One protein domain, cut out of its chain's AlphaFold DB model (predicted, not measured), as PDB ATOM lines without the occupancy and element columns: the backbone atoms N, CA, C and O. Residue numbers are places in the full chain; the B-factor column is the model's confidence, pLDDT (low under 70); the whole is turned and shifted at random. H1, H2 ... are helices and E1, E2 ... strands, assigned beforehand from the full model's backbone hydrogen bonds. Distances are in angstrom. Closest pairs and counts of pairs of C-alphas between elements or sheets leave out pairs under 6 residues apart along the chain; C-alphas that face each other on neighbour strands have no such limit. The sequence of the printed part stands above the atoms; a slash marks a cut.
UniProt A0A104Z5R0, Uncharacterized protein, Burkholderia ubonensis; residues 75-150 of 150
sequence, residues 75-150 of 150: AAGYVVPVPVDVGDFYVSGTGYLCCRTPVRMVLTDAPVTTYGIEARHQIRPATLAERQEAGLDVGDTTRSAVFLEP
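AT A GLANCE: This is residues 75 to 150 of the 150 residues of an uncharacterized protein of Burkholderia ubonensis (UniProt A0A104Z5R0). A small three-stranded sheet, E1, E5 and E4, forms the middle of the domain, with the short helix H2 across one face and the hairpin of E2 and E3 on the far side from H2. The short helix H1 sits toward the hairpin's end of the domain, and the longest dimension runs from Gly 93, in the turn between E2 and E3, to Gly 139, in the link after H2. The printed part has 76 residues, with named elements in the order E1, E2, E3, H1, E4, H2, E5; the class is mixed, helices and strands, and under half of the residues are in named elements. The sheet has the order E1, E5, E4, all antiparallel, and the whole is compact and rounded, with a radius of gyration of the C-alphas of 11.7 A and spans of 34, 29 and 20 A.

HOW THE PARTS SIT: In the largest sheet E5, residues 143 to 148, is the inner strand, and E1, residues 77 to 83, and E4, residues 123 to 125, are the edge strands. E1 and E5 are antiparallel at 151 degrees, with N 80 and O 146 at 2.9 A and N 144 and O 82 at 2.8 A, within hydrogen-bond range. E5 and E4 are antiparallel at 143 degrees, with N 147 and O 124 at 2.8 A. H2, residues 128 to 133, is on this sheet at a height of 9.1 A, over E5 but only just, since 3 of its 6 C-alphas fall on E5 and 2 on E1. On the local plane it stands at 77 degrees to E5, across the strands; its closest C-alphas to E5 are those of Arg 131 and Ala 145, 6.9 A. E2, residues 87 to 91, and E3, residues 97 to 101, form an antiparallel hairpin at 146 degrees, with N 98 and O 90 at 2.9 A. The closest C-alphas of E2 and E4 are those of Phe 89 and Ile 123, 7.1 A, while E2 and E5 are apart. Residues 98 to 99 of E3 also pair, antiparallel, with residues 105 to 106. H1, residues 112 to 115, only grazes the sheet; the C-alphas of Leu 97 and Val 112, the closest of E3 and H1, are 6.2 A apart. In H2 every O i to N i+4 pair is within hydrogen-bond range; H1 is too short for such a pair.

IN THESE COORDINATES: E1 runs 19.7 A from C-alpha 77 at (381.091, 365.222, 413.354), and E5 runs 16.5 A to C-alpha 148 at (377.799, 361.226, 415.386). E2 measures 12.8 A, E3 12.9 A and E4 7.2 A. H2 begins at C-alpha 128, (373.121, 361.665, 401.612), and measures 8.7 A; H1 measures 5.5 A.

THE WHOLE: The two C-alphas farthest apart are those of Gly 93 and Gly 139, 33.9 A. The printed part has no cut and no long link, and it ends at Pro 150, the chain's last residue. The mean pLDDT of the printed part is 87.2, and no printed residue is under 70.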
ATOM      1  N   ALA A  75     382.186 367.257 408.141       75.38
ATOM      2  CA  ALA A  75     381.869 368.532 408.782       75.38
ATOM      3  C   ALA A  75     382.360 368.594 410.255       75.38
ATOM      4  O   ALA A  75     383.548 368.395 410.538       75.38
ATOM      5  N   ALA A  76     381.457 368.888 411.199       78.25
ATOM      6  CA  ALA A  76     381.749 368.971 412.631       78.25
ATOM      7  C   ALA A  76     381.704 367.617 413.370       78.25
ATOM      8  O   ALA A  76     382.084 367.576 414.536       78.25
ATOM      9  N   GLY A  77     381.294 366.525 412.715       86.19
ATOM     10  CA  GLY A  77     381.091 365.222 413.354       86.19
ATOM     11  C   GLY A  77     381.732 364.054 412.609       86.19
ATOM     12  O   GLY A  77     382.704 364.214 411.862       86.19
ATOM     13  N   TYR A  78     381.197 362.858 412.845       85.75
ATOM     14  CA  TYR A  78     381.744 361.597 412.344       85.75
ATOM     15  C   TYR A  78     380.665 360.754 411.682       85.75
ATOM     16  O   TYR A  78     379.525 360.738 412.132       85.75
ATOM     17  N   VAL A  79     381.029 360.014 410.636       87.75
ATOM     18  CA  VAL A  79     380.106 359.101 409.953       87.75
ATOM     19  C   VAL A  79     380.560 357.665 410.165       87.75
ATOM     20  O   VAL A  79     381.701 357.321 409.861       87.75
ATOM     21  N   VAL A  80     379.652 356.825 410.658       86.25
ATOM     22  CA  VAL A  80     379.884 355.392 410.870       86.25
ATOM     23  C   VAL A  80     378.956 354.598 409.947       86.25
ATOM     24  O   VAL A  80     377.736 354.764 410.046       86.25
ATOM     25  N   PRO A  81     379.491 353.754 409.043       85.31
ATOM     26  CA  PRO A  81     378.666 352.857 408.246       85.31
ATOM     27  C   PRO A  81     378.020 351.799 409.144       85.31
ATOM     28  O   PRO A  81     378.657 351.257 410.042       85.31
ATOM     29  N   VAL A  82     376.746 351.506 408.899       86.94
ATOM     30  CA  VAL A  82     375.974 350.509 409.654       86.94
ATOM     31  C   VAL A  82     375.100 349.690 408.697       86.94
ATOM     32  O   VAL A  82     374.807 350.174 407.601       86.94
ATOM     33  N   PRO A  83     374.651 348.476 409.064       86.19
ATOM     34  CA  PRO A  83     373.681 347.730 408.258       86.19
ATOM     35  C   PRO A  83     372.384 348.525 407.992       86.19
ATOM     36  O   PRO A  83     372.001 349.391 408.779       86.19
ATOM     37  N   VAL A  84     371.689 348.274 406.879       86.12
ATOM     38  CA  VAL A  84     370.454 349.022 406.533       86.12
ATOM     39  C   VAL A  84     369.262 348.757 407.452       86.12
ATOM     40  O   VAL A  84     368.352 349.578 407.520       86.12
ATOM     41  N   ASP A  85     369.253 347.627 408.150       84.19
ATOM     42  CA  ASP A  85     368.160 347.166 409.006       84.19
ATOM     43  C   ASP A  85     368.336 347.543 410.485       84.19
ATOM     44  O   ASP A  85     367.422 347.315 411.285       84.19
ATOM     45  N   VAL A  86     369.469 348.148 410.867       84.56
ATOM     46  CA  VAL A  86     369.712 348.534 412.262       84.56
ATOM     47  C   VAL A  86     369.076 349.872 412.641       84.56
ATOM     48  O   VAL A  86     369.066 350.840 411.880       84.56
ATOM     49  N   GLY A  87     368.587 349.942 413.879       84.50
ATOM     50  CA  GLY A  87     367.984 351.138 414.461       84.50
ATOM     51  C   GLY A  87     367.978 351.121 415.992       84.50
ATOM     52  O   GLY A  87     368.452 350.179 416.627       84.50
ATOM     53  N   ASP A  88     367.423 352.177 416.593       90.00
ATOM     54  CA  ASP A  88     367.442 352.411 418.048       90.00
ATOM     55  C   ASP A  88     368.868 352.402 418.634       90.00
ATOM     56  O   ASP A  88     369.276 351.497 419.366       90.00
ATOM     57  N   PHE A  89     369.641 353.425 418.269       93.19
ATOM     58  CA  PHE A  89     371.043 353.560 418.656       93.19
ATOM     59  C   PHE A  89     371.222 354.053 420.097       93.19
ATOM     60  O   PHE A  89     370.419 354.836 420.619       93.19
ATOM     61  N   TYR A  90     372.306 353.616 420.735       92.69
ATOM     62  CA  TYR A  90     372.741 354.093 422.046       92.69
ATOM     63  C   TYR A  90     374.257 353.938 422.216       92.69
ATOM     64  O   TYR A  90     374.880 353.103 421.560       92.69
ATOM     65  N   VAL A  91     374.834 354.721 423.129       93.56
ATOM     66  CA  VAL A  91     376.206 354.522 423.612       93.56
ATOM     67  C   VAL A  91     376.149 353.584 424.818       93.56
ATOM     68  O   VAL A  91     375.380 353.805 425.756       93.56
ATOM     69  N   SER A  92     376.901 352.489 424.774       93.62
ATOM     70  CA  SER A  92     377.015 351.546 425.893       93.62
ATOM     71  C   SER A  92     377.830 352.133 427.052       93.62
ATOM     72  O   SER A  92     378.581 353.087 426.876       93.62
ATOM     73  N   GLY A  93     377.743 351.530 428.244       90.44
ATOM     74  CA  GLY A  93     378.531 351.965 429.409       90.44
ATOM     75  C   GLY A  93     380.052 351.850 429.229       90.44
ATOM     76  O   GLY A  93     380.801 352.484 429.961       90.44
ATOM     77  N   THR A  94     380.514 351.074 428.244       91.62
ATOM     78  CA  THR A  94     381.928 350.975 427.843       91.62
ATOM     79  C   THR A  94     382.294 351.934 426.705       91.62
ATOM     80  O   THR A  94     383.421 351.910 426.221       91.62
ATOM     81  N   GLY A  95     381.358 352.782 426.271       90.31
ATOM     82  CA  GLY A  95     381.588 353.846 425.299       90.31
ATOM     83  C   GLY A  95     381.421 353.454 423.833       90.31
ATOM     84  O   GLY A  95     381.713 354.268 422.968       90.31
ATOM     85  N   TYR A  96     380.954 352.244 423.516       92.19
ATOM     86  CA  TYR A  96     380.741 351.794 422.131       92.19
ATOM     87  C   TYR A  96     379.366 352.182 421.592       92.19
ATOM     88  O   TYR A  96     378.390 352.173 422.350       92.19
ATOM     89  N   LEU A  97     379.280 352.434 420.282       92.25
ATOM     90  CA  LEU A  97     378.004 352.576 419.587       92.25
ATOM     91  C   LEU A  97     377.348 351.202 419.433       92.25
ATOM     92  O   LEU A  97     377.946 350.265 418.901       92.25
ATOM     93  N   CYS A  98     376.091 351.107 419.846       93.56
ATOM     94  CA  CYS A  98     375.292 349.896 419.760       93.56
ATOM     95  C   CYS A  98     373.914 350.194 419.157       93.56
ATOM     96  O   CYS A  98     373.417 351.320 419.241       93.56
ATOM     97  N   CYS A  99     373.255 349.168 418.625       93.25
ATOM     98  CA  CYS A  99     371.822 349.194 418.315       93.25
ATOM     99  C   CYS A  99     371.052 348.196 419.185       93.25
ATOM    100  O   CYS A  99     371.637 347.309 419.819       93.25
ATOM    101  N   ARG A 100     369.726 348.359 419.254       90.38
ATOM    102  CA  ARG A 100     368.825 347.377 419.889       90.38
ATOM    103  C   ARG A 100     368.017 346.560 418.889       90.38
ATOM    104  O   ARG A 100     367.612 345.453 419.237       90.38
ATOM    105  N   THR A 101     367.818 347.087 417.685       87.19
ATOM    106  CA  THR A 101     367.021 346.485 416.611       87.19
ATOM    107  C   THR A 101     367.911 346.285 415.378       87.19
ATOM    108  O   THR A 101     368.709 347.184 415.097       87.19
ATOM    109  N   PRO A 102     367.803 345.154 414.649       81.19
ATOM    110  CA  PRO A 102     366.900 344.020 414.895       81.19
ATOM    111  C   PRO A 102     367.350 343.128 416.062       81.19
ATOM    112  O   PRO A 102     366.522 342.478 416.694       81.19
ATOM    113  N   VAL A 103     368.642 343.138 416.390       86.25
ATOM    114  CA  VAL A 103     369.230 342.421 417.526       86.25
ATOM    115  C   VAL A 103     370.257 343.335 418.187       86.25
ATOM    116  O   VAL A 103     370.879 344.162 417.524       86.25
ATOM    117  N   ARG A 104     370.444 343.202 419.504       88.94
ATOM    118  CA  ARG A 104     371.474 343.960 420.223       88.94
ATOM    119  C   ARG A 104     372.861 343.585 419.715       88.94
ATOM    120  O   ARG A 104     373.293 342.453 419.912       88.94
ATOM    121  N   MET A 105     373.565 344.553 419.145       91.50
ATOM    122  CA  MET A 105     374.946 344.376 418.706       91.50
ATOM    123  C   MET A 105     375.753 345.663 418.854       91.50
ATOM    124  O   MET A 105     375.200 346.767 418.902       91.50
ATOM    125  N   VAL A 106     377.069 345.486 418.940       90.81
ATOM    126  CA  VAL A 106     378.055 346.562 418.848       90.81
ATOM    127  C   VAL A 106     378.270 346.876 417.369       90.81
ATOM    128  O   VAL A 106     378.403 345.958 416.562       90.81
ATOM    129  N   LEU A 107     378.261 348.161 417.019       88.19
ATOM    130  CA  LEU A 107     378.354 348.648 415.639       88.19
ATOM    131  C   LEU A 107     379.706 349.284 415.306       88.19
ATOM    132  O   LEU A 107     379.963 349.576 414.144       88.19
ATOM    133  N   THR A 108     380.547 349.542 416.306       86.00
ATOM    134  CA  THR A 108     381.865 350.150 416.110       86.00
ATOM    135  C   THR A 108     382.966 349.276 416.676       86.00
ATOM    136  O   THR A 108     382.841 348.731 417.771       86.00
ATOM    137  N   ASP A 109     384.088 349.220 415.965       83.00
ATOM    138  CA  ASP A 109     385.282 348.496 416.413       83.00
ATOM    139  C   ASP A 109     386.026 349.231 417.550       83.00
ATOM    140  O   ASP A 109     386.802 348.627 418.289       83.00
ATOM    141  N   ALA A 110     385.755 350.529 417.742       83.00
ATOM    142  CA  ALA A 110     386.327 351.366 418.800       83.00
ATOM    143  C   ALA A 110     385.241 352.110 419.610       83.00
ATOM    144  O   ALA A 110     384.147 352.355 419.079       83.00
ATOM    145  N   PRO A 111     385.519 352.500 420.875       88.06
ATOM    146  CA  PRO A 111     384.615 353.345 421.652       88.06
ATOM    147  C   PRO A 111     384.406 354.696 420.962       88.06
ATOM    148  O   PRO A 111     385.365 355.350 420.571       88.06
ATOM    149  N   VAL A 112     383.159 355.144 420.832       87.56
ATOM    150  CA  VAL A 112     382.827 356.460 420.264       87.56
ATOM    151  C   VAL A 112     383.004 357.604 421.265       87.56
ATOM    152  O   VAL A 112     383.122 358.762 420.867       87.56
ATOM    153  N   THR A 113     383.107 357.290 422.558       88.00
ATOM    154  CA  THR A 113     383.405 358.264 423.622       88.00
ATOM    155  C   THR A 113     384.772 358.918 423.459       88.00
ATOM    156  O   THR A 113     384.944 360.069 423.850       88.00
ATOM    157  N   THR A 114     385.732 358.258 422.800       82.62
ATOM    158  CA  THR A 114     387.027 358.877 422.461       82.62
ATOM    159  C   THR A 114     386.882 360.059 421.503       82.62
ATOM    160  O   THR A 114     387.824 360.828 421.327       82.62
ATOM    161  N   TYR A 115     385.711 360.202 420.879       77.19
ATOM    162  CA  TYR A 115     385.375 361.278 419.955       77.19
ATOM    163  C   TYR A 115     384.422 362.321 420.562       77.19
ATOM    164  O   TYR A 115     383.941 363.182 419.830       77.19
ATOM    165  N   GLY A 116     384.149 362.255 421.873       83.94
ATOM    166  CA  GLY A 116     383.216 363.156 422.568       83.94
ATOM    167  C   GLY A 116     381.745 362.737 422.482       83.94
ATOM    168  O   GLY A 116     380.867 363.514 422.840       83.94
ATOM    169  N   ILE A 117     381.459 361.518 422.011       89.69
ATOM    170  CA  ILE A 117     380.093 361.005 421.866       89.69
ATOM    171  C   ILE A 117     379.708 360.221 423.119       89.69
ATOM    172  O   ILE A 117     380.175 359.103 423.333       89.69
ATOM    173  N   GLU A 118     378.836 360.794 423.937       91.19
ATOM    174  CA  GLU A 118     378.450 360.256 425.245       91.19
ATOM    175  C   GLU A 118     376.967 359.876 425.321       91.19
ATOM    176  O   GLU A 118     376.573 359.035 426.130       91.19
ATOM    177  N   ALA A 119     376.124 360.467 424.473       88.06
ATOM    178  CA  ALA A 119     374.680 360.393 424.616       88.06
ATOM    179  C   ALA A 119     373.948 360.132 423.299       88.06
ATOM    180  O   ALA A 119     374.402 360.436 422.202       88.06
ATOM    181  N   ARG A 120     372.726 359.604 423.411       87.38
ATOM    182  CA  ARG A 120     371.882 359.271 422.252       87.38
ATOM    183  C   ARG A 120     371.529 360.476 421.376       87.38
ATOM    184  O   ARG A 120     371.364 360.303 420.176       87.38
ATOM    185  N   HIS A 121     371.368 361.667 421.954       88.31
ATOM    186  CA  HIS A 121     370.975 362.859 421.190       88.31
ATOM    187  C   HIS A 121     372.061 363.319 420.203       88.31
ATOM    188  O   HIS A 121     371.745 364.029 419.259       88.31
ATOM    189  N   GLN A 122     373.298 362.857 420.395       92.38
ATOM    190  CA  GLN A 122     374.433 363.055 419.495       92.38
ATOM    191  C   GLN A 122     374.428 362.070 418.312       92.38
ATOM    192  O   GLN A 122     375.360 362.055 417.516       92.38
ATOM    193  N   ILE A 123     373.419 361.197 418.194       92.75
ATOM    194  CA  ILE A 123     373.357 360.145 417.176       92.75
ATOM    195  C   ILE A 123     372.120 360.358 416.310       92.75
ATOM    196  O   ILE A 123     370.987 360.332 416.796       92.75
ATOM    197  N   ARG A 124     372.324 360.483 415.000       92.50
ATOM    198  CA  ARG A 124     371.236 360.566 414.016       92.50
ATOM    199  C   ARG A 124     371.589 359.819 412.732       92.50
ATOM    200  O   ARG A 124     372.761 359.547 412.496       92.50
ATOM    201  N   PRO A 125     370.619 359.500 411.863       91.44
ATOM    202  CA  PRO A 125     370.931 359.056 410.510       91.44
ATOM    203  C   PRO A 125     371.802 360.088 409.776       91.44
ATOM    204  O   PRO A 125     371.572 361.298 409.889       91.44
ATOM    205  N   ALA A 126     372.799 359.614 409.028       91.19
ATOM    206  CA  ALA A 126     373.594 360.477 408.163       91.19
ATOM    207  C   ALA A 126     372.790 360.862 406.912       91.19
ATOM    208  O   ALA A 126     372.098 360.035 406.311       91.19
ATOM    209  N   THR A 127     372.901 362.118 406.499       91.88
ATOM    210  CA  THR A 127     372.326 362.611 405.244       91.88
ATOM    211  C   THR A 127     373.074 362.037 404.038       91.88
ATOM    212  O   THR A 127     374.207 361.564 404.149       91.88
ATOM    213  N   LEU A 128     372.466 362.108 402.848       89.75
ATOM    214  CA  LEU A 128     373.121 361.665 401.612       89.75
ATOM    215  C   LEU A 128     374.451 362.402 401.373       89.75
ATOM    216  O   LEU A 128     375.443 361.765 401.029       89.75
ATOM    217  N   ALA A 129     374.479 363.715 401.608       89.25
ATOM    218  CA  ALA A 129     375.678 364.533 401.446       89.25
ATOM    219  C   ALA A 129     376.797 364.106 402.411       89.25
ATOM    220  O   ALA A 129     377.941 363.952 401.996       89.25
ATOM    221  N   GLU A 130     376.464 363.829 403.675       90.19
ATOM    222  CA  GLU A 130     377.442 363.373 404.672       90.19
ATOM    223  C   GLU A 130     378.015 361.994 404.330       90.19
ATOM    224  O   GLU A 130     379.213 361.756 404.479       90.19
ATOM    225  N   ARG A 131     377.174 361.089 403.813       87.31
ATOM    226  CA  ARG A 131     377.614 359.775 403.320       87.31
ATOM    227  C   ARG A 131     378.585 359.912 402.148       87.31
ATOM    228  O   ARG A 131     379.617 359.246 402.132       87.31
ATOM    229  N   GLN A 132     378.268 360.784 401.190       85.06
ATOM    230  CA  GLN A 132     379.137 361.066 400.046       85.06
ATOM    231  C   GLN A 132     380.462 361.697 400.490       85.06
ATOM    232  O   GLN A 132     381.518 361.306 400.000       85.06
ATOM    233  N   GLU A 133     380.433 362.625 401.449       83.88
ATOM    234  CA  GLU A 133     381.637 363.281 401.967       83.88
ATOM    235  C   GLU A 133     382.550 362.324 402.747       83.88
ATOM    236  O   GLU A 133     383.776 362.401 402.605       83.88
ATOM    237  N   ALA A 134     381.966 361.385 403.501       81.12
ATOM    238  CA  ALA A 134     382.678 360.270 404.132       81.12
ATOM    239  C   ALA A 134     383.294 359.297 403.110       81.12
ATOM    240  O   ALA A 134     384.089 358.432 403.482       81.12
ATOM    241  N   GLY A 135     382.919 359.419 401.832       79.31
ATOM    242  CA  GLY A 135     383.295 358.513 400.755       79.31
ATOM    243  C   GLY A 135     382.701 357.118 400.932       79.31
ATOM    244  O   GLY A 135     383.341 356.125 400.576       79.31
ATOM    245  N   LEU A 136     381.488 357.037 401.486       81.19
ATOM    246  CA  LEU A 136     380.689 355.818 401.474       81.19
ATOM    247  C   LEU A 136     380.071 355.606 400.093       81.19
ATOM    248  O   LEU A 136     379.720 356.556 399.393       81.19
ATOM    249  N   ASP A 137     379.907 354.340 399.726       79.56
ATOM    250  CA  ASP A 137     379.122 353.978 398.556       79.56
ATOM    251  C   ASP A 137     377.641 354.230 398.845       79.56
ATOM    252  O   ASP A 137     377.048 353.606 399.726       79.56
ATOM    253  N   VAL A 138     377.033 355.177 398.138       81.38
ATOM    254  CA  VAL A 138     375.595 355.448 398.279       81.38
ATOM    255  C   VAL A 138     374.740 354.519 397.417       81.38
ATOM    256  O   VAL A 138     373.529 354.476 397.618       81.38
ATOM    257  N   GLY A 139     375.353 353.783 396.481       78.94
ATOM    258  CA  GLY A 139     374.695 352.738 395.697       78.94
ATOM    259  C   GLY A 139     374.650 351.382 396.406       78.94
ATOM    260  O   GLY A 139     373.893 350.509 395.985       78.94
ATOM    261  N   ASP A 140     375.421 351.204 397.482       79.88
ATOM    262  CA  ASP A 140     375.393 349.997 398.305       79.88
ATOM    263  C   ASP A 140     374.072 349.910 399.083       79.88
ATOM    264  O   ASP A 140     373.805 350.677 400.010       79.88
ATOM    265  N   THR A 141     373.230 348.955 398.687       80.12
ATOM    266  CA  THR A 141     371.913 348.710 399.286       80.12
ATOM    267  C   THR A 141     371.978 347.900 400.577       80.12
ATOM    268  O   THR A 141     370.957 347.742 401.244       80.12
ATOM    269  N   THR A 142     373.154 347.388 400.945       80.75
ATOM    270  CA  THR A 142     373.364 346.619 402.179       80.75
ATOM    271  C   THR A 142     373.776 347.506 403.350       80.75
ATOM    272  O   THR A 142     373.634 347.106 404.509       80.75
ATOM    273  N   ARG A 143     374.228 348.738 403.068       82.19
ATOM    274  CA  ARG A 143     374.734 349.669 404.081       82.19
ATOM    275  C   ARG A 143     374.030 351.018 404.105       82.19
ATOM    276  O   ARG A 143     373.746 351.660 403.094       82.19
ATOM    277  N   SER A 144     373.810 351.484 405.325       87.88
ATOM    278  CA  SER A 144     373.434 352.851 405.661       87.88
ATOM    279  C   SER A 144     374.574 353.506 406.448       87.88
ATOM    280  O   SER A 144     375.695 352.996 406.494       87.88
ATOM    281  N   ALA A 145     374.313 354.657 407.060       89.44
ATOM    282  CA  ALA A 145     375.256 355.278 407.975       89.44
ATOM    283  C   ALA A 145     374.559 356.121 409.041       89.44
ATOM    284  O   ALA A 145     373.494 356.704 408.811       89.44
ATOM    285  N   VAL A 146     375.210 356.227 410.195       91.69
ATOM    286  CA  VAL A 146     374.848 357.170 411.252       91.69
ATOM    287  C   VAL A 146     375.867 358.297 411.317       91.69
ATOM    288  O   VAL A 146     377.057 358.094 411.074       91.69
ATOM    289  N   PHE A 147     375.381 359.485 411.643       92.19
ATOM    290  CA  PHE A 147     376.185 360.644 411.975       92.19
ATOM    291  C   PHE A 147     376.261 360.782 413.495       92.19
ATOM    292  O   PHE A 147     375.241 360.692 414.188       92.19
ATOM    293  N   LEU A 148     377.475 360.992 413.989       91.25
ATOM    294  CA  LEU A 148     377.799 361.226 415.386       91.25
ATOM    295  C   LEU A 148     378.237 362.684 415.541       91.25
ATOM    296  O   LEU A 148     379.252 363.090 414.971       91.25
ATOM    297  N   GLU A 149     377.457 363.457 416.286       91.94
ATOM    298  CA  GLU A 149     377.616 364.895 416.495       91.94
ATOM    299  C   GLU A 149     378.167 365.164 417.904       91.94
ATOM    300  O   GLU A 149     377.435 364.950 418.866       91.94
ATOM    301  N   PRO A 150     379.442 365.567 418.049       84.81
ATOM    302  CA  PRO A 150     380.053 365.858 419.349       84.81
ATOM    303  C   PRO A 150     379.343 366.955 420.134       84.81
ATOM    304  O   PRO A 150     378.911 367.951 419.515       84.81
TER     305      PRO A 150